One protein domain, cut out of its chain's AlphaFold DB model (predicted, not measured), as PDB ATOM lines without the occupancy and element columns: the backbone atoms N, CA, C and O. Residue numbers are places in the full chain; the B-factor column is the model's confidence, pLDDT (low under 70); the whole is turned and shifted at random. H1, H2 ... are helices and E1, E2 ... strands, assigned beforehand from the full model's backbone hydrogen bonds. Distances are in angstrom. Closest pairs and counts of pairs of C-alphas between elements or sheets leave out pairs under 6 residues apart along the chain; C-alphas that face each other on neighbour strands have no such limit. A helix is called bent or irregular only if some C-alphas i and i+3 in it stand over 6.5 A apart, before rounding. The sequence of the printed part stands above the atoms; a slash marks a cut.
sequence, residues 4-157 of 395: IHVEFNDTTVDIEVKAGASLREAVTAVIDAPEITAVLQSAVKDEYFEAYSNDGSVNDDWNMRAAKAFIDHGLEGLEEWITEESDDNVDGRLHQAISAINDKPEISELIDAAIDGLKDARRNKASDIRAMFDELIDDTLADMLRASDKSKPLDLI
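AT A GLANCE: This is residues 4 to 157 of the 395 residues of an uncharacterized protein of Bosea sp. RAC05 (UniProt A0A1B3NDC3). Helices H1, H2 and H4 pack on H5, with the small hairpin E1 E2 on H4, making one end of a loose rod. The kinked arm H3b reaches to the other end, where it makes a V with H3a; short H6 packs on H3b. The printed part has 154 residues, six named helices and two strands, in the order E1 E2 H1 H2 H3 H4 H5 H6, mostly helix. The radius of gyration of the C-alphas is 19.9 A, the spans 61 by 30 by 24 A.

HOW THE PARTS SIT: Start at E1, residues 4 to 8, an antiparallel hairpin with E2, residues 11 to 16; find N 6 and O 13 within hydrogen-bond range, 3.0 A. Next come H1, residues 23 to 31, and H2, residues 34 to 45. H3, residues 60 to 102, was assigned as one helix by its hydrogen bonds but is bent, C-alphas 72 and 75 being 9.5 A apart. Its arms H3a, residues 60 to 72, and H3b, residues 75 to 102, stand at a steep tilt of 45 degrees; H3b is irregular, C-alphas 85 and 88 being 7.6 A apart. The closest C-alphas of E1 and H4, residues 105 to 122, are His 5 and Gly 117, 4.9 A. The hub H5, residues 126 to 148, touches H1, H2, H3b and H4, the closest C-alphas to H1 being Phe 133 and Val 27, 6.6 A. H6, residues 153 to 156, touches residues 79 to 83 of H3b alone. Every O i to N i+4 pair is within hydrogen-bond range in H1, H2, H3a and H4, 22 of 24 in H3b and 17 of 19 in H5; H6 is too short for one.

IN THESE COORDINATES: Find C-alpha 4 at (66.302, 51.216, 56.196), where E1 begins. H3b runs 37.1 A, H4 25.7 A and H5 31.5 A; H6 ends at C-alpha 156, (44.156, 13.712, 47.195).

THE WHOLE: The farthest C-alphas, Ile 71 and Asp 120, are 61.9 A apart. The printed part has no cut; the link H2 to H3 is long. Residues 56 to 57 are under pLDDT 70.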
ATOM      1  N   ILE A   4      66.207  52.340  55.270       86.25
ATOM      2  CA  ILE A   4      66.302  51.216  56.196       86.25
ATOM      3  C   ILE A   4      67.513  50.408  55.760       86.25
ATOM      4  O   ILE A   4      67.618  50.055  54.587       86.25
ATOM      5  N   HIS A   5      68.424  50.173  56.692       90.06
ATOM      6  CA  HIS A   5      69.619  49.383  56.460       90.06
ATOM      7  C   HIS A   5      69.418  48.015  57.098       90.06
ATOM      8  O   HIS A   5      69.196  47.947  58.307       90.06
ATOM      9  N   VAL A   6      69.449  46.958  56.294       89.06
ATOM     10  CA  VAL A   6      69.309  45.575  56.759       89.06
ATOM     11  C   VAL A   6      70.587  44.827  56.403       89.06
ATOM     12  O   VAL A   6      70.973  44.791  55.235       89.06
ATOM     13  N   GLU A   7      71.250  44.252  57.403       88.69
ATOM     14  CA  GLU A   7      72.492  43.491  57.241       88.69
ATOM     15  C   GLU A   7      72.305  42.080  57.811       88.69
ATOM     16  O   GLU A   7      72.050  41.923  59.003       88.69
ATOM     17  N   PHE A   8      72.397  41.059  56.958       86.88
ATOM     18  CA  PHE A   8      72.223  39.650  57.328       86.88
ATOM     19  C   PHE A   8      73.019  38.758  56.362       86.88
ATOM     20  O   PHE A   8      73.081  39.062  55.176       86.88
ATOM     21  N   ASN A   9      73.630  37.665  56.836       73.81
ATOM     22  CA  ASN A   9      74.344  36.674  56.004       73.81
ATOM     23  C   ASN A   9      75.217  37.276  54.878       73.81
ATOM     24  O   ASN A   9      75.031  36.976  53.698       73.81
ATOM     25  N   ASP A  10      76.140  38.175  55.249       79.69
ATOM     26  CA  ASP A  10      77.044  38.911  54.343       79.69
ATOM     27  C   ASP A  10      76.342  39.745  53.245       79.69
ATOM     28  O   ASP A  10      76.976  40.227  52.302       79.69
ATOM     29  N   THR A  11      75.028  39.939  53.369       81.00
ATOM     30  CA  THR A  11      74.182  40.726  52.475       81.00
ATOM     31  C   THR A  11      73.786  42.023  53.164       81.00
ATOM     32  O   THR A  11      73.347  42.041  54.311       81.00
ATOM     33  N   THR A  12      73.922  43.127  52.436       86.44
ATOM     34  CA  THR A  12      73.524  44.454  52.898       86.44
ATOM     35  C   THR A  12      72.495  45.022  51.936       86.44
ATOM     36  O   THR A  12      72.777  45.172  50.746       86.44
ATOM     37  N   VAL A  13      71.318  45.364  52.456       90.00
ATOM     38  CA  VAL A  13      70.195  45.885  51.673       90.00
ATOM     39  C   VAL A  13      69.827  47.276  52.182       90.00
ATOM     40  O   VAL A  13      69.526  47.467  53.362       90.00
ATOM     41  N   ASP A  14      69.846  48.254  51.276       90.62
ATOM     42  CA  ASP A  14      69.406  49.626  51.530       90.62
ATOM     43  C   ASP A  14      68.014  49.836  50.925       90.62
ATOM     44  O   ASP A  14      67.857  49.900  49.705       90.62
ATOM     45  N   ILE A  15      67.007  50.007  51.775       91.31
ATOM     46  CA  ILE A  15      65.602  50.044  51.359       91.31
ATOM     47  C   ILE A  15      65.078  51.468  51.533       91.31
ATOM     48  O   ILE A  15      65.040  52.014  52.642       91.31
ATOM     49  N   GLU A  16      64.707  52.113  50.426       87.81
ATOM     50  CA  GLU A  16      64.165  53.471  50.456       87.81
ATOM     51  C   GLU A  16      62.673  53.455  50.788       87.81
ATOM     52  O   GLU A  16      61.856  52.937  50.030       87.81
ATOM     53  N   VAL A  17      62.296  54.106  51.890       84.00
ATOM     54  CA  VAL A  17      60.889  54.235  52.279       84.00
ATOM     55  C   VAL A  17      60.411  55.661  52.072       84.00
ATOM     56  O   VAL A  17      61.068  56.639  52.444       84.00
ATOM     57  N   LYS A  18      59.216  55.805  51.495       84.19
ATOM     58  CA  LYS A  18      58.592  57.109  51.268       84.19
ATOM     59  C   LYS A  18      58.484  57.899  52.578       84.19
ATOM     60  O   LYS A  18      58.081  57.391  53.628       84.19
ATOM     61  N   ALA A  19      58.811  59.187  52.514       79.06
ATOM     62  CA  ALA A  19      58.614  60.085  53.647       79.06
ATOM     63  C   ALA A  19      57.125  60.123  54.040       79.06
ATOM     64  O   ALA A  19      56.267  60.355  53.190       79.06
ATOM     65  N   GLY A  20      56.829  59.892  55.323       82.75
ATOM     66  CA  GLY A  20      55.456  59.842  55.838       82.75
ATOM     67  C   GLY A  20      54.729  58.503  55.668       82.75
ATOM     68  O   GLY A  20      53.565  58.440  56.040       82.75
ATOM     69  N   ALA A  21      55.384  57.448  55.161       87.12
ATOM     70  CA  ALA A  21      54.803  56.103  55.136       87.12
ATOM     71  C   ALA A  21      54.375  55.651  56.547       87.12
ATOM     72  O   ALA A  21      55.019  56.004  57.538       87.12
ATOM     73  N   SER A  22      53.325  54.853  56.654       92.25
ATOM     74  CA  SER A  22      52.921  54.125  57.857       92.25
ATOM     75  C   SER A  22      53.955  53.058  58.246       92.25
ATOM     76  O   SER A  22      54.905  52.797  57.506       92.25
ATOM     77  N   LEU A  23      53.816  52.463  59.437       90.75
ATOM     78  CA  LEU A  23      54.658  51.329  59.836       90.75
ATOM     79  C   LEU A  23      54.428  50.127  58.910       90.75
ATOM     80  O   LEU A  23      55.403  49.548  58.451       90.75
ATOM     81  N   ARG A  24      53.165  49.831  58.569       93.50
ATOM     82  CA  ARG A  24      52.801  48.764  57.626       93.50
ATOM     83  C   ARG A  24      53.491  48.952  56.277       93.50
ATOM     84  O   ARG A  24      54.222  48.076  55.858       93.50
ATOM     85  N   GLU A  25      53.362  50.130  55.658       92.50
ATOM     86  CA  GLU A  25      54.025  50.429  54.374       92.50
ATOM     87  C   GLU A  25      55.555  50.302  54.449       92.50
ATOM     88  O   GLU A  25      56.187  49.927  53.469       92.50
ATOM     89  N   ALA A  26      56.162  50.627  55.595       91.62
ATOM     90  CA  ALA A  26      57.601  50.480  55.780       91.62
ATOM     91  C   ALA A  26      58.023  49.011  55.925       91.62
ATOM     92  O   ALA A  26      59.032  48.636  55.346       91.62
ATOM     93  N   VAL A  27      57.264  48.193  56.663       93.12
ATOM     94  CA  VAL A  27      57.523  46.749  56.806       93.12
ATOM     95  C   VAL A  27      57.276  46.024  55.482       93.12
ATOM     96  O   VAL A  27      58.141  45.276  55.046       93.12
ATOM     97  N   THR A  28      56.173  46.318  54.789       93.62
ATOM     98  CA  THR A  28      55.894  45.795  53.443       93.62
ATOM     99  C   THR A  28      57.031  46.121  52.477       93.62
ATOM    100  O   THR A  28      57.533  45.226  51.816       93.62
ATOM    101  N   ALA A  29      57.529  47.364  52.457       92.69
ATOM    102  CA  ALA A  29      58.669  47.726  51.610       92.69
ATOM    103  C   ALA A  29      59.954  46.947  51.941       92.69
ATOM    104  O   ALA A  29      60.799  46.779  51.065       92.69
ATOM    105  N   VAL A  30      60.119  46.505  53.194       93.00
ATOM    106  CA  VAL A  30      61.244  45.653  53.588       93.00
ATOM    107  C   VAL A  30      61.048  44.224  53.093       93.00
ATOM    108  O   VAL A  30      61.947  43.686  52.460       93.00
ATOM    109  N   ILE A  31      59.873  43.635  53.314       93.81
ATOM    110  CA  ILE A  31      59.536  42.282  52.843       93.81
ATOM    111  C   ILE A  31      59.641  42.184  51.307       93.81
ATOM    112  O   ILE A  31      60.252  41.250  50.782       93.81
ATOM    113  N   ASP A  32      59.135  43.195  50.596       93.62
ATOM    114  CA  ASP A  32      59.127  43.280  49.129       93.62
ATOM    115  C   ASP A  32      60.507  43.590  48.518       93.62
ATOM    116  O   ASP A  32      60.653  43.625  47.291       93.62
ATOM    117  N   ALA A  33      61.531  43.867  49.337       94.12
ATOM    118  CA  ALA A  33      62.866  44.124  48.817       94.12
ATOM    119  C   ALA A  33      63.387  42.871  48.086       94.12
ATOM    120  O   ALA A  33      63.332  41.780  48.661       94.12
ATOM    121  N   PRO A  34      63.913  42.987  46.849       93.50
ATOM    122  CA  PRO A  34      64.256  41.828  46.022       93.50
ATOM    123  C   PRO A  34      65.172  40.814  46.710       93.50
ATOM    124  O   PRO A  34      64.981  39.609  46.567       93.50
ATOM    125  N   GLU A  35      66.151  41.296  47.471       92.50
ATOM    126  CA  GLU A  35      67.104  40.479  48.215       92.50
ATOM    127  C   GLU A  35      66.437  39.718  49.371       92.50
ATOM    128  O   GLU A  35      66.747  38.550  49.587       92.50
ATOM    129  N   ILE A  36      65.488  40.345  50.073       91.81
ATOM    130  CA  ILE A  36      64.731  39.722  51.170       91.81
ATOM    131  C   ILE A  36      63.730  38.713  50.609       91.81
ATOM    132  O   ILE A  36      63.709  37.556  51.023       91.81
ATOM    133  N   THR A  37      62.966  39.116  49.592       92.69
ATOM    134  CA  THR A  37      62.059  38.236  48.850       92.69
ATOM    135  C   THR A  37      62.790  36.997  48.315       92.69
ATOM    136  O   THR A  37      62.248  35.898  48.387       92.69
ATOM    137  N   ALA A  38      64.026  37.129  47.818       92.12
ATOM    138  CA  ALA A  38      64.806  35.992  47.326       92.12
ATOM    139  C   ALA A  38      65.163  34.984  48.432       92.12
ATOM    140  O   ALA A  38      65.152  33.776  48.182       92.12
ATOM    141  N   VAL A  39      65.443  35.460  49.649       92.62
ATOM    142  CA  VAL A  39      65.703  34.605  50.817       92.62
ATOM    143  C   VAL A  39      64.431  33.873  51.233       92.62
ATOM    144  O   VAL A  39      64.460  32.651  51.365       92.62
ATOM    145  N   LEU A  40      63.303  34.587  51.336       94.06
ATOM    146  CA  LEU A  40      61.997  33.988  51.638       94.06
ATOM    147  C   LEU A  40      61.614  32.929  50.595       94.06
ATOM    148  O   LEU A  40      61.267  31.806  50.945       94.06
ATOM    149  N   GLN A  41      61.777  33.232  49.304       93.25
ATOM    150  CA  GLN A  41      61.531  32.278  48.220       93.25
ATOM    151  C   GLN A  41      62.457  31.058  48.272       93.25
ATOM    152  O   GLN A  41      62.042  29.969  47.877       93.25
ATOM    153  N   SER A  42      63.710  31.219  48.706       92.50
ATOM    154  CA  SER A  42      64.613  30.083  48.913       92.50
ATOM    155  C   SER A  42      64.113  29.203  50.053       92.50
ATOM    156  O   SER A  42      63.989  27.997  49.874       92.50
ATOM    157  N   ALA A  43      63.742  29.807  51.184       92.94
ATOM    158  CA  ALA A  43      63.240  29.078  52.340       92.94
ATOM    159  C   ALA A  43      61.919  28.344  52.052       92.94
ATOM    160  O   ALA A  43      61.746  27.223  52.530       92.94
ATOM    161  N   VAL A  44      61.035  28.941  51.241       93.75
ATOM    162  CA  VAL A  44      59.800  28.318  50.734       93.75
ATOM    163  C   VAL A  44      60.112  27.122  49.835       93.75
ATOM    164  O   VAL A  44      59.495  26.079  49.988       93.75
ATOM    165  N   LYS A  45      61.086  27.230  48.920       89.69
ATOM    166  CA  LYS A  45      61.478  26.107  48.041       89.69
ATOM    167  C   LYS A  45      62.045  24.913  48.800       89.69
ATOM    168  O   LYS A  45      61.930  23.789  48.316       89.69
ATOM    169  N   ASP A  46      62.688  25.174  49.930       88.94
ATOM    170  CA  ASP A  46      63.246  24.138  50.794       88.94
ATOM    171  C   ASP A  46      62.181  23.500  51.703       88.94
ATOM    172  O   ASP A  46      62.466  22.494  52.351       88.94
ATOM    173  N   GLU A  47      60.973  24.071  51.768       90.50
ATOM    174  CA  GLU A  47      59.846  23.536  52.532       90.50
ATOM    175  C   GLU A  47      58.922  22.696  51.644       90.50
ATOM    176  O   GLU A  47      58.594  23.072  50.518       90.50
ATOM    177  N   TYR A  48      58.481  21.541  52.147       85.44
ATOM    178  CA  TYR A  48      57.511  20.714  51.431       85.44
ATOM    179  C   TYR A  48      56.091  21.185  51.745       85.44
ATOM    180  O   TYR A  48      55.624  21.068  52.878       85.44
ATOM    181  N   PHE A  49      55.386  21.667  50.725       91.38
ATOM    182  CA  PHE A  49      53.981  22.031  50.821       91.38
ATOM    183  C   PHE A  49      53.216  21.557  49.588       91.38
ATOM    184  O   PHE A  49      53.600  21.829  48.454       91.38
ATOM    185  N   GLU A  50      52.111  20.870  49.854       91.69
ATOM    186  CA  GLU A  50      51.105  20.466  48.880       91.69
ATOM    187  C   GLU A  50      49.750  20.623  49.573       91.69
ATOM    188  O   GLU A  50      49.514  19.977  50.602       91.69
ATOM    189  N   ALA A  51      48.873  21.484  49.049       90.44
ATOM    190  CA  ALA A  51      47.517  21.642  49.567       90.44
ATOM    191  C   ALA A  51      46.742  20.317  49.487       90.44
ATOM    192  O   ALA A  51      46.057  19.930  50.433       90.44
ATOM    193  N   TYR A  52      46.933  19.576  48.394       91.00
ATOM    194  CA  TYR A  52      46.197  18.355  48.076       91.00
ATOM    195  C   TYR A  52      47.069  17.092  48.154       91.00
ATOM    196  O   TYR A  52      47.095  16.294  47.218       91.00
ATOM    197  N   SER A  53      47.808  16.888  49.253       86.94
ATOM    198  CA  SER A  53      48.641  15.676  49.400       86.94
ATOM    199  C   SER A  53      47.876  14.480  49.970       86.94
ATOM    200  O   SER A  53      47.171  14.584  50.975       86.94
ATOM    201  N   ASN A  54      48.101  13.314  49.362       83.19
ATOM    202  CA  ASN A  54      47.549  12.016  49.770       83.19
ATOM    203  C   ASN A  54      48.402  11.270  50.815       83.19
ATOM    204  O   ASN A  54      48.231  10.067  51.023       83.19
ATOM    205  N   ASP A  55      49.323  11.970  51.488       75.50
ATOM    206  CA  ASP A  55      50.153  11.385  52.551       75.50
ATOM    207  C   ASP A  55      49.313  10.960  53.776       75.50
ATOM    208  O   ASP A  55      49.754  10.153  54.599       75.50
ATOM    209  N   GLY A  56      48.082  11.474  53.885       67.00
ATOM    210  CA  GLY A  56      47.038  10.970  54.774       67.00
ATOM    211  C   GLY A  56      46.057  10.064  54.030       67.00
ATOM    212  O   GLY A  56      45.695  10.331  52.889       67.00
ATOM    213  N   SER A  57      45.582   8.998  54.681       59.72
ATOM    214  CA  SER A  57      44.483   8.202  54.129       59.72
ATOM    215  C   SER A  57      43.166   8.956  54.301       59.72
ATOM    216  O   SER A  57      42.711   9.139  55.437       59.72
ATOM    217  N   VAL A  58      42.532   9.335  53.194       78.31
ATOM    218  CA  VAL A  58      41.091   9.604  53.195       78.31
ATOM    219  C   VAL A  58      40.352   8.319  53.581       78.31
ATOM    220  O   VAL A  58      40.836   7.209  53.349       78.31
ATOM    221  N   ASN A  59      39.223   8.447  54.273       85.50
ATOM    222  CA  ASN A  59      38.443   7.283  54.688       85.50
ATOM    223  C   ASN A  59      37.463   6.857  53.579       85.50
ATOM    224  O   ASN A  59      37.226   7.590  52.618       85.50
ATOM    225  N   ASP A  60      36.864   5.675  53.732       84.69
ATOM    226  CA  ASP A  60      35.920   5.144  52.741       84.69
ATOM    227  C   ASP A  60      34.707   6.075  52.523       84.69
ATOM    228  O   ASP A  60      34.222   6.192  51.401       84.69
ATOM    229  N   ASP A  61      34.243   6.788  53.560       87.19
ATOM    230  CA  ASP A  61      33.142   7.764  53.449       87.19
ATOM    231  C   ASP A  61      33.506   8.935  52.532       87.19
ATOM    232  O   ASP A  61      32.729   9.304  51.651       87.19
ATOM    233  N   TRP A  62      34.718   9.470  52.671       90.94
ATOM    234  CA  TRP A  62      35.226  10.523  51.801       90.94
ATOM    235  C   TRP A  62      35.310  10.039  50.347       90.94
ATOM    236  O   TRP A  62      34.795  10.712  49.457       90.94
ATOM    237  N   ASN A  63      35.839   8.829  50.105       91.81
ATOM    238  CA  ASN A  63      35.901   8.232  48.762       91.81
ATOM    239  C   ASN A  63      34.507   8.069  48.132       91.81
ATOM    240  O   ASN A  63      34.324   8.296  46.934       91.81
ATOM    241  N   MET A  64      33.502   7.707  48.932       90.75
ATOM    242  CA  MET A  64      32.119   7.607  48.470       90.75
ATOM    243  C   MET A  64      31.514   8.976  48.153       90.75
ATOM    244  O   MET A  64      30.850   9.121  47.129       90.75
ATOM    245  N   ARG A  65      31.758   9.999  48.975       92.81
ATOM    246  CA  ARG A  65      31.288  11.365  48.693       92.81
ATOM    247  C   ARG A  65      31.959  11.960  47.458       92.81
ATOM    248  O   ARG A  65      31.255  12.528  46.629       92.81
ATOM    249  N   ALA A  66      33.257  11.723  47.276       94.81
ATOM    250  CA  ALA A  66      33.990  12.088  46.068       94.81
ATOM    251  C   ALA A  66      33.374  11.423  44.825       94.81
ATOM    252  O   ALA A  66      33.017  12.093  43.857       94.81
ATOM    253  N   ALA A  67      33.150  10.104  44.864       95.31
ATOM    254  CA  ALA A  67      32.494   9.404  43.761       95.31
ATOM    255  C   ALA A  67      31.089   9.955  43.479       95.31
ATOM    256  O   ALA A  67      30.711  10.105  42.320       95.31
ATOM    257  N   LYS A  68      30.327  10.298  44.525       94.06
ATOM    258  CA  LYS A  68      29.001  10.902  44.380       94.06
ATOM    259  C   LYS A  68      29.068  12.279  43.710       94.06
ATOM    260  O   LYS A  68      28.311  12.511  42.773       94.06
ATOM    261  N   ALA A  69      29.966  13.160  44.153       95.81
ATOM    262  CA  ALA A  69      30.163  14.478  43.549       95.81
ATOM    263  C   ALA A  69      30.504  14.350  42.056       95.81
ATOM    264  O   ALA A  69      29.911  15.032  41.220       95.81
ATOM    265  N   PHE A  70      31.367  13.391  41.708       96.75
ATOM    266  CA  PHE A  70      31.676  13.085  40.315       96.75
ATOM    267  C   PHE A  70      30.462  12.569  39.532       96.75
ATOM    268  O   PHE A  70      30.194  13.047  38.428       96.75
ATOM    269  N   ILE A  71      29.701  11.619  40.082       95.06
ATOM    270  CA  ILE A  71      28.501  11.070  39.434       95.06
ATOM    271  C   ILE A  71      27.483  12.185  39.145       95.06
ATOM    272  O   ILE A  71      26.993  12.299  38.020       95.06
ATOM    273  N   ASP A  72      27.217  13.048  40.124       93.56
ATOM    274  CA  ASP A  72      26.201  14.095  40.011       93.56
ATOM    275  C   ASP A  72      26.654  15.247  39.099       93.56
ATOM    276  O   ASP A  72      25.901  15.701  38.235       93.56
ATOM    277  N   HIS A  73      27.896  15.713  39.264       95.44
ATOM    278  CA  HIS A  73      28.356  17.006  38.739       95.44
ATOM    279  C   HIS A  73      29.555  16.910  37.788       95.44
ATOM    280  O   HIS A  73      29.937  17.896  37.164       95.44
ATOM    281  N   GLY A  74      30.104  15.712  37.592       95.62
ATOM    282  CA  GLY A  74      31.264  15.490  36.732       95.62
ATOM    283  C   GLY A  74      32.564  15.953  37.383       95.62
ATOM    284  O   GLY A  74      32.641  16.134  38.596       95.62
ATOM    285  N   LEU A  75      33.603  16.113  36.563       96.69
ATOM    286  CA  LEU A  75      34.944  16.426  37.057       96.69
ATOM    287  C   LEU A  75      35.018  17.800  37.735       96.69
ATOM    288  O   LEU A  75      35.586  17.906  38.812       96.69
ATOM    289  N   GLU A  76      34.403  18.820  37.135       96.62
ATOM    290  CA  GLU A  76      34.413  20.188  37.671       96.62
ATOM    291  C   GLU A  76      33.764  20.248  39.060       96.62
ATOM    292  O   GLU A  76      34.368  20.760  39.997       96.62
ATOM    293  N   GLY A  77      32.587  19.636  39.227       96.81
ATOM    294  CA  GLY A  77      31.922  19.602  40.530       96.81
ATOM    295  C   GLY A  77      32.628  18.722  41.566       96.81
ATOM    296  O   GLY A  77      32.520  18.987  42.758       96.81
ATOM    297  N   LEU A  78      33.384  17.701  41.141       97.31
ATOM    298  CA  LEU A  78      34.274  16.970  42.044       97.31
ATOM    299  C   LEU A  78      35.423  17.862  42.532       97.31
ATOM    300  O   LEU A  78      35.704  17.884  43.725       97.31
ATOM    301  N   GLU A  79      36.101  18.573  41.630       96.81
ATOM    302  CA  GLU A  79      37.221  19.451  41.990       96.81
ATOM    303  C   GLU A  79      36.772  20.602  42.904       96.81
ATOM    304  O   GLU A  79      37.470  20.917  43.872       96.81
ATOM    305  N   GLU A  80      35.592  21.176  42.647       96.69
ATOM    306  CA  GLU A  80      34.946  22.163  43.522       96.69
ATOM    307  C   GLU A  80      34.669  21.568  44.909       96.69
ATOM    308  O   GLU A  80      35.145  22.105  45.907       96.69
ATOM    309  N   TRP A  81      34.007  20.407  44.974       96.12
ATOM    310  CA  TRP A  81      33.707  19.739  46.244       96.12
ATOM    311  C   TRP A  81      34.968  19.394  47.051       96.12
ATOM    312  O   TRP A  81      35.001  19.604  48.261       96.12
ATOM    313  N   ILE A  82      36.020  18.883  46.399       95.00
ATOM    314  CA  ILE A  82      37.289  18.574  47.072       95.00
ATOM    315  C   ILE A  82      37.910  19.844  47.652       95.00
ATOM    316  O   ILE A  82      38.441  19.794  48.762       95.00
ATOM    317  N   THR A  83      37.872  20.952  46.909       93.25
ATOM    318  CA  THR A  83      38.407  22.238  47.367       93.25
ATOM    319  C   THR A  83      37.694  22.662  48.650       93.25
ATOM    320  O   THR A  83      38.347  22.806  49.678       93.25
ATOM    321  N   GLU A  84      36.358  22.722  48.625       92.50
ATOM    322  CA  GLU A  84      35.541  23.126  49.780       92.50
ATOM    323  C   GLU A  84      35.730  22.210  51.003       92.50
ATOM    324  O   GLU A  84      35.862  22.685  52.128       92.50
ATOM    325  N   GLU A  85      35.767  20.889  50.805       90.19
ATOM    326  CA  GLU A  85      35.921  19.926  51.906       90.19
ATOM    327  C   GLU A  85      37.341  19.945  52.504       90.19
ATOM    328  O   GLU A  85      37.552  19.522  53.642       90.19
ATOM    329  N   SER A  86      38.333  20.421  51.744       86.94
ATOM    330  CA  SER A  86      39.739  20.418  52.161       86.94
ATOM    331  C   SER A  86      40.195  21.727  52.799       86.94
ATOM    332  O   SER A  86      41.282  21.730  53.379       86.94
ATOM    333  N   ASP A  87      39.404  22.803  52.735       85.12
ATOM    334  CA  ASP A  87      39.799  24.161  53.145       85.12
ATOM    335  C   ASP A  87      40.455  24.204  54.539       85.12
ATOM    336  O   ASP A  87      41.601  24.643  54.678       85.12
ATOM    337  N   ASP A  88      39.798  23.645  55.561       80.62
ATOM    338  CA  ASP A  88      40.320  23.628  56.938       80.62
ATOM    339  C   ASP A  88      41.658  22.867  57.054       80.62
ATOM    340  O   ASP A  88      42.543  23.227  57.838       80.62
ATOM    341  N   ASN A  89      41.823  21.792  56.278       84.19
ATOM    342  CA  ASN A  89      43.044  20.989  56.279       84.19
ATOM    343  C   ASN A  89      44.181  21.711  55.542       84.19
ATOM    344  O   ASN A  89      45.322  21.705  56.008       84.19
ATOM    345  N   VAL A  90      43.873  22.371  54.421       87.62
ATOM    346  CA  VAL A  90      44.826  23.188  53.661       87.62
ATOM    347  C   VAL A  90      45.349  24.328  54.528       87.62
ATOM    348  O   VAL A  90      46.564  24.496  54.626       87.62
ATOM    349  N   ASP A  91      44.469  25.049  55.223       88.44
ATOM    350  CA  ASP A  91      44.862  26.131  56.129       88.44
ATOM    351  C   ASP A  91      45.722  25.616  57.293       88.44
ATOM    352  O   ASP A  91      46.747  26.215  57.637       88.44
ATOM    353  N   GLY A  92      45.375  24.455  57.859       88.50
ATOM    354  CA  GLY A  92      46.182  23.796  58.885       88.50
ATOM    355  C   GLY A  92      47.594  23.437  58.407       88.50
ATOM    356  O   GLY A  92      48.572  23.680  59.120       88.50
ATOM    357  N   ARG A  93      47.726  22.894  57.190       88.56
ATOM    358  CA  ARG A  93      49.024  22.563  56.572       88.56
ATOM    359  C   ARG A  93      49.825  23.809  56.222       88.56
ATOM    360  O   ARG A  93      51.037  23.834  56.433       88.56
ATOM    361  N   LEU A  94      49.156  24.844  55.724       92.75
ATOM    362  CA  LEU A  94      49.769  26.123  55.395       92.75
ATOM    363  C   LEU A  94      50.383  26.755  56.645       92.75
ATOM    364  O   LEU A  94      51.549  27.140  56.629       92.75
ATOM    365  N   HIS A  95      49.644  26.763  57.756       92.25
ATOM    366  CA  HIS A  95      50.147  27.255  59.035       92.25
ATOM    367  C   HIS A  95      51.369  26.464  59.532       92.25
ATOM    368  O   HIS A  95      52.333  27.058  60.015       92.25
ATOM    369  N   GLN A  96      51.372  25.134  59.378       92.12
ATOM    370  CA  GLN A  96      52.524  24.296  59.742       92.12
ATOM    371  C   GLN A  96      53.762  24.609  58.892       92.12
ATOM    372  O   GLN A  96      54.848  24.766  59.450       92.12
ATOM    373  N   ALA A  97      53.603  24.739  57.572       94.12
ATOM    374  CA  ALA A  97      54.700  25.076  56.664       94.12
ATOM    375  C   ALA A  97      55.266  26.477  56.953       94.12
ATOM    376  O   ALA A  97      56.481  26.652  57.023       94.12
ATOM    377  N   ILE A  98      54.399  27.466  57.198       95.12
ATOM    378  CA  ILE A  98      54.805  28.824  57.590       95.12
ATOM    379  C   ILE A  98      55.592  28.799  58.903       95.12
ATOM    380  O   ILE A  98      56.677  29.372  58.974       95.12
ATOM    381  N   SER A  99      55.098  28.089  59.923       93.44
ATOM    382  CA  SER A  99      55.812  27.942  61.198       93.44
ATOM    383  C   SER A  99      57.190  27.306  61.000       93.44
ATOM    384  O   SER A  99      58.167  27.796  61.560       93.44
ATOM    385  N   ALA A 100      57.290  26.256  60.179       94.19
ATOM    386  CA  ALA A 100      58.556  25.588  59.887       94.19
ATOM    387  C   ALA A 100      59.556  26.510  59.172       94.19
ATOM    388  O   ALA A 100      60.747  26.471  59.476       94.19
ATOM    389  N   ILE A 101      59.083  27.368  58.260       94.88
ATOM    390  CA  ILE A 101      59.909  28.382  57.589       94.88
ATOM    391  C   ILE A 101      60.372  29.457  58.579       94.88
ATOM    392  O   ILE A 101      61.554  29.793  58.593       94.88
ATOM    393  N   ASN A 102      59.472  29.972  59.417       91.94
ATOM    394  CA  ASN A 102      59.791  31.001  60.410       91.94
ATOM    395  C   ASN A 102      60.808  30.514  61.460       91.94
ATOM    396  O   ASN A 102      61.640  31.299  61.923       91.94
ATOM    397  N   ASP A 103      60.796  29.220  61.789       92.12
ATOM    398  CA  ASP A 103      61.744  28.596  62.718       92.12
ATOM    399  C   ASP A 103      63.157  28.401  62.124       92.12
ATOM    400  O   ASP A 103      64.091  28.036  62.849       92.12
ATOM    401  N   LYS A 104      63.359  28.653  60.819       92.88
ATOM    402  CA  LYS A 104      64.682  28.557  60.186       92.88
ATOM    403  C   LYS A 104      65.609  29.677  60.702       92.88
ATOM    404  O   LYS A 104      65.212  30.848  60.690       92.88
ATOM    405  N   PRO A 105      66.852  29.367  61.135       91.75
ATOM    406  CA  PRO A 105      67.775  30.361  61.690       91.75
ATOM    407  C   PRO A 105      68.004  31.569  60.777       91.75
ATOM    408  O   PRO A 105      67.982  32.705  61.239       91.75
ATOM    409  N   GLU A 106      68.154  31.333  59.477       90.31
ATOM    410  CA  GLU A 106      68.371  32.366  58.468       90.31
ATOM    411  C   GLU A 106      67.185  33.332  58.324       90.31
ATOM    412  O   GLU A 106      67.390  34.514  58.042       90.31
ATOM    413  N   ILE A 107      65.955  32.859  58.554       91.94
ATOM    414  CA  ILE A 107      64.748  33.692  58.540       91.94
ATOM    415  C   ILE A 107      64.666  34.515  59.822       91.94
ATOM    416  O   ILE A 107      64.450  35.725  59.764       91.94
ATOM    417  N   SER A 108      64.925  33.890  60.972       90.88
ATOM    418  CA  SER A 108      64.980  34.589  62.260       90.88
ATOM    419  C   SER A 108      66.031  35.710  62.269       90.88
ATOM    420  O   SER A 108      65.730  36.828  62.687       90.88
ATOM    421  N   GLU A 109      67.237  35.451  61.751       91.56
ATOM    422  CA  GLU A 109      68.308  36.452  61.629       91.56
ATOM    423  C   GLU A 109      67.922  37.608  60.696       91.56
ATOM    424  O   GLU A 109      68.166  38.773  61.020       91.56
ATOM    425  N   LEU A 110      67.281  37.307  59.561       91.56
ATOM    426  CA  LEU A 110      66.785  38.317  58.626       91.56
ATOM    427  C   LEU A 110      65.722  39.217  59.273       91.56
ATOM    428  O   LEU A 110      65.783  40.440  59.121       91.56
ATOM    429  N   ILE A 111      64.763  38.636  60.002       91.56
ATOM    430  CA  ILE A 111      63.699  39.386  60.686       91.56
ATOM    431  C   ILE A 111      64.294  40.290  61.769       91.56
ATOM    432  O   ILE A 111      63.939  41.468  61.849       91.56
ATOM    433  N   ASP A 112      65.223  39.779  62.580       92.06
ATOM    434  CA  ASP A 112      65.879  40.565  63.629       92.06
ATOM    435  C   ASP A 112      66.675  41.743  63.035       92.06
ATOM    436  O   ASP A 112      66.521  42.883  63.488       92.06
ATOM    437  N   ALA A 113      67.435  41.509  61.957       91.94
ATOM    438  CA  ALA A 113      68.152  42.560  61.235       91.94
ATOM    439  C   ALA A 113      67.200  43.619  60.650       91.94
ATOM    440  O   ALA A 113      67.464  44.825  60.715       91.94
ATOM    441  N   ALA A 114      66.063  43.187  60.101       91.19
ATOM    442  CA  ALA A 114      65.054  44.076  59.546       91.19
ATOM    443  C   ALA A 114      64.380  44.942  60.626       91.19
ATOM    444  O   ALA A 114      64.167  46.144  60.420       91.19
ATOM    445  N   ILE A 115      64.087  44.360  61.795       92.25
ATOM    446  CA  ILE A 115      63.542  45.075  62.956       92.25
ATOM    447  C   ILE A 115      64.516  46.159  63.427       92.25
ATOM    448  O   ILE A 115      64.088  47.296  63.661       92.25
ATOM    449  N   ASP A 116      65.806  45.838  63.551       90.56
ATOM    450  CA  ASP A 116      66.821  46.800  63.985       90.56
ATOM    451  C   ASP A 116      66.984  47.947  62.975       90.56
ATOM    452  O   ASP A 116      66.925  49.120  63.364       90.56
ATOM    453  N   GLY A 117      67.033  47.641  61.675       89.06
ATOM    454  CA  GLY A 117      67.065  48.658  60.620       89.06
ATOM    455  C   GLY A 117      65.860  49.608  60.657       89.06
ATOM    456  O   GLY A 117      65.995  50.829  60.510       89.06
ATOM    457  N   LEU A 118      64.655  49.075  60.883       89.75
ATOM    458  CA  LEU A 118      63.418  49.861  60.973       89.75
ATOM    459  C   LEU A 118      63.350  50.719  62.238       89.75
ATOM    460  O   LEU A 118      62.888  51.868  62.197       89.75
ATOM    461  N   LYS A 119      63.814  50.178  63.363       89.50
ATOM    462  CA  LYS A 119      63.890  50.878  64.647       89.50
ATOM    463  C   LYS A 119      64.814  52.089  64.552       89.50
ATOM    464  O   LYS A 119      64.411  53.182  64.971       89.50
ATOM    465  N   ASP A 120      65.982  51.922  63.937       85.19
ATOM    466  CA  ASP A 120      66.954  52.996  63.725       85.19
ATOM    467  C   ASP A 120      66.416  54.078  62.780       85.19
ATOM    468  O   ASP A 120      66.574  55.277  63.034       85.19
ATOM    469  N   ALA A 121      65.694  53.676  61.730       82.75
ATOM    470  CA  ALA A 121      65.149  54.601  60.744       82.75
ATOM    471  C   ALA A 121      63.901  55.373  61.221       82.75
ATOM    472  O   ALA A 121      63.690  56.513  60.793       82.75
ATOM    473  N   ARG A 122      63.031  54.774  62.056       79.25
ATOM    474  CA  ARG A 122      61.663  55.299  62.290       79.25
ATOM    475  C   ARG A 122      61.269  55.543  63.749       79.25
ATOM    476  O   ARG A 122      60.216  56.130  63.985       79.25
ATOM    477  N   ARG A 123      62.113  55.192  64.731       79.38
ATOM    478  CA  ARG A 123      61.853  55.370  66.182       79.38
ATOM    479  C   ARG A 123      60.580  54.675  66.702       79.38
ATOM    480  O   ARG A 123      60.080  55.036  67.770       79.38
ATOM    481  N   ASN A 124      60.046  53.692  65.977       84.31
ATOM    482  CA  ASN A 124      59.006  52.798  66.486       84.31
ATOM    483  C   ASN A 124      59.594  51.854  67.550       84.31
ATOM    484  O   ASN A 124      60.805  51.622  67.589       84.31
ATOM    485  N   LYS A 125      58.750  51.306  68.432       88.75
ATOM    486  CA  LYS A 125      59.205  50.273  69.370       88.75
ATOM    487  C   LYS A 125      59.466  48.981  68.602       88.75
ATOM    488  O   LYS A 125      58.674  48.619  67.738       88.75
ATOM    489  N   ALA A 126      60.513  48.253  68.984       88.00
ATOM    490  CA  ALA A 126      60.818  46.942  68.408       88.00
ATOM    491  C   ALA A 126      59.626  45.973  68.503       88.00
ATOM    492  O   ALA A 126      59.367  45.242  67.559       88.00
ATOM    493  N   SER A 127      58.851  46.030  69.595       90.12
ATOM    494  CA  SER A 127      57.630  45.231  69.767       90.12
ATOM    495  C   SER A 127      56.566  45.515  68.708       90.12
ATOM    496  O   SER A 127      55.914  44.592  68.242       90.12
ATOM    497  N   ASP A 128      56.396  46.784  68.327       91.31
ATOM    498  CA  ASP A 128      55.371  47.197  67.365       91.31
ATOM    499  C   ASP A 128      55.803  46.823  65.940       91.31
ATOM    500  O   ASP A 128      54.971  46.460  65.115       91.31
ATOM    501  N   ILE A 129      57.110  46.901  65.657       91.50
ATOM    502  CA  ILE A 129      57.692  46.463  64.383       91.50
ATOM    503  C   ILE A 129      57.591  44.941  64.261       91.50
ATOM    504  O   ILE A 129      57.154  44.461  63.225       91.50
ATOM    505  N   ARG A 130      57.942  44.195  65.319       91.88
ATOM    506  CA  ARG A 130      57.875  42.731  65.312       91.88
ATOM    507  C   ARG A 130      56.451  42.228  65.122       91.88
ATOM    508  O   ARG A 130      56.232  41.447  64.217       91.88
ATOM    509  N   ALA A 131      55.485  42.773  65.862       90.62
ATOM    510  CA  ALA A 131      54.079  42.415  65.672       90.62
ATOM    511  C   ALA A 131      53.585  42.676  64.235       90.62
ATOM    512  O   ALA A 131      52.784  41.910  63.716       90.62
ATOM    513  N   MET A 132      54.071  43.740  63.584       93.38
ATOM    514  CA  MET A 132      53.746  44.034  62.183       93.38
ATOM    515  C   MET A 132      54.461  43.093  61.199       93.38
ATOM    516  O   MET A 132      53.905  42.798  60.146       93.38
ATOM    517  N   PHE A 133      55.680  42.637  61.509       91.94
ATOM    518  CA  PHE A 133      56.358  41.598  60.728       91.94
ATOM    519  C   PHE A 133      55.638  40.268  60.839       91.94
ATOM    520  O   PHE A 133      55.334  39.701  59.803       91.94
ATOM    521  N   ASP A 134      55.333  39.822  62.058       88.44
ATOM    522  CA  ASP A 134      54.633  38.560  62.303       88.44
ATOM    523  C   ASP A 134      53.287  38.535  61.546       88.44
ATOM    524  O   ASP A 134      52.934  37.529  60.948       88.44
ATOM    525  N   GLU A 135      52.570  39.668  61.483       87.88
ATOM    526  CA  GLU A 135      51.335  39.792  60.693       87.88
ATOM    527  C   GLU A 135      51.571  39.686  59.173       87.88
ATOM    528  O   GLU A 135      50.814  39.024  58.476       87.88
ATOM    529  N   LEU A 136      52.585  40.370  58.635       94.19
ATOM    530  CA  LEU A 136      52.772  40.506  57.183       94.19
ATOM    531  C   LEU A 136      53.590  39.380  56.547       94.19
ATOM    532  O   LEU A 136      53.427  39.093  55.358       94.19
ATOM    533  N   ILE A 137      54.524  38.797  57.297       93.00
ATOM    534  CA  ILE A 137      55.420  37.768  56.779       93.00
ATOM    535  C   ILE A 137      54.667  36.459  56.576       93.00
ATOM    536  O   ILE A 137      54.867  35.826  55.545       93.00
ATOM    537  N   ASP A 138      53.747  36.113  57.477       93.06
ATOM    538  CA  ASP A 138      52.916  34.916  57.363       93.06
ATOM    539  C   ASP A 138      52.036  34.979  56.106       93.06
ATOM    540  O   ASP A 138      52.032  34.029  55.325       93.06
ATOM    541  N   ASP A 139      51.389  36.121  55.838       93.69
ATOM    542  CA  ASP A 139      50.625  36.355  54.600       93.69
ATOM    543  C   ASP A 139      51.517  36.227  53.349       93.69
ATOM    544  O   ASP A 139      51.149  35.602  52.354       93.69
ATOM    545  N   THR A 140      52.732  36.780  53.405       94.81
ATOM    546  CA  THR A 140      53.686  36.719  52.286       94.81
ATOM    547  C   THR A 140      54.154  35.288  52.023       94.81
ATOM    548  O   THR A 140      54.212  34.845  50.875       94.81
ATOM    549  N   LEU A 141      54.490  34.549  53.081       95.06
ATOM    550  CA  LEU A 141      54.888  33.149  53.004       95.06
ATOM    551  C   LEU A 141      53.728  32.277  52.521       95.06
ATOM    552  O   LEU A 141      53.950  31.405  51.682       95.06
ATOM    553  N   ALA A 142      52.502  32.544  52.977       93.94
ATOM    554  CA  ALA A 142      51.293  31.875  52.510       93.94
ATOM    555  C   ALA A 142      51.111  32.024  50.994       93.94
ATOM    556  O   ALA A 142      50.917  31.032  50.289       93.94
ATOM    557  N   ASP A 143      51.220  33.251  50.481       94.44
ATOM    558  CA  ASP A 143      51.105  33.538  49.052       94.44
ATOM    559  C   ASP A 143      52.229  32.876  48.244       94.44
ATOM    560  O   ASP A 143      51.979  32.310  47.178       94.44
ATOM    561  N   MET A 144      53.465  32.887  48.754       95.69
ATOM    562  CA  MET A 144      54.596  32.212  48.111       95.69
ATOM    563  C   MET A 144      54.425  30.690  48.080       95.69
ATOM    564  O   MET A 144      54.693  30.078  47.044       95.69
ATOM    565  N   LEU A 145      53.961  30.085  49.178       95.38
ATOM    566  CA  LEU A 145      53.677  28.652  49.266       95.38
ATOM    567  C   LEU A 145      52.587  28.263  48.268       95.38
ATOM    568  O   LEU A 145      52.834  27.407  47.419       95.38
ATOM    569  N   ARG A 146      51.444  28.963  48.272       92.62
ATOM    570  CA  ARG A 146      50.346  28.747  47.312       92.62
ATOM    571  C   ARG A 146      50.789  28.933  45.860       92.62
ATOM    572  O   ARG A 146      50.392  28.159  44.999       92.62
ATOM    573  N   ALA A 147      51.633  29.925  45.574       92.44
ATOM    574  CA  ALA A 147      52.164  30.145  44.228       92.44
ATOM    575  C   ALA A 147      53.169  29.064  43.787       92.44
ATOM    576  O   ALA A 147      53.370  28.858  42.587       92.44
ATOM    577  N   SER A 148      53.836  28.411  44.742       92.12
ATOM    578  CA  SER A 148      54.782  27.321  44.485       92.12
ATOM    579  C   SER A 148      54.127  25.939  44.422       92.12
ATOM    580  O   SER A 148      54.709  25.032  43.818       92.12
ATOM    581  N   ASP A 149      52.933  25.802  45.000       92.75
ATOM    582  CA  ASP A 149      52.156  24.570  45.037       92.75
ATOM    583  C   ASP A 149      51.726  24.147  43.628       92.75
ATOM    584  O   ASP A 149      51.258  24.938  42.806       92.75
ATOM    585  N   LYS A 150      51.931  22.867  43.334       92.69
ATOM    586  CA  LYS A 150      51.577  22.239  42.054       92.69
ATOM    587  C   LYS A 150      50.531  21.147  42.214       92.69
ATOM    588  O   LYS A 150      50.137  20.570  41.199       92.69
ATOM    589  N   SER A 151      50.140  20.854  43.452       93.62
ATOM    590  CA  SER A 151      49.105  19.885  43.753       93.62
ATOM    591  C   SER A 151      47.758  20.376  43.228       93.62
ATOM    592  O   SER A 151      47.495  21.576  43.101       93.62
ATOM    593  N   LYS A 152      46.913  19.427  42.852       93.25
ATOM    594  CA  LYS A 152      45.564  19.654  42.340       93.25
ATOM    595  C   LYS A 152      44.566  18.888  43.195       93.25
ATOM    596  O   LYS A 152      44.952  17.861  43.746       93.25
ATOM    597  N   PRO A 153      43.282  19.280  43.226       93.06
ATOM    598  CA  PRO A 153      42.264  18.579  44.009       93.06
ATOM    599  C   PRO A 153      42.296  17.047  43.857       93.06
ATOM    600  O   PRO A 153      42.290  16.317  44.844       93.06
ATOM    601  N   LEU A 154      42.440  16.538  42.629       93.19
ATOM    602  CA  LEU A 154      42.503  15.095  42.362       93.19
ATOM    603  C   LEU A 154      43.738  14.378  42.934       93.19
ATOM    604  O   LEU A 154      43.727  13.150  43.014       93.19
ATOM    605  N   ASP A 155      44.799  15.091  43.317       92.38
ATOM    606  CA  ASP A 155      46.003  14.483  43.896       92.38
ATOM    607  C   ASP A 155      45.747  13.911  45.302       92.38
ATOM    608  O   ASP A 155      46.460  12.989  45.714       92.38
ATOM    609  N   LEU A 156      44.667  14.347  45.974       91.75
ATOM    610  CA  LEU A 156      44.156  13.712  47.195       91.75
ATOM    611  C   LEU A 156      43.671  12.279  46.963       91.75
ATOM    612  O   LEU A 156      43.702  11.476  47.892       91.75
ATOM    613  N   ILE A 157      43.252  11.944  45.739       92.38
ATOM    614  CA  ILE A 157      42.792  10.600  45.391       92.38
ATOM    615  C   ILE A 157      44.010   9.739  45.051       92.38
ATOM    616  O   ILE A 157      44.625   9.832  43.977       92.38
TER     617      ILE A 157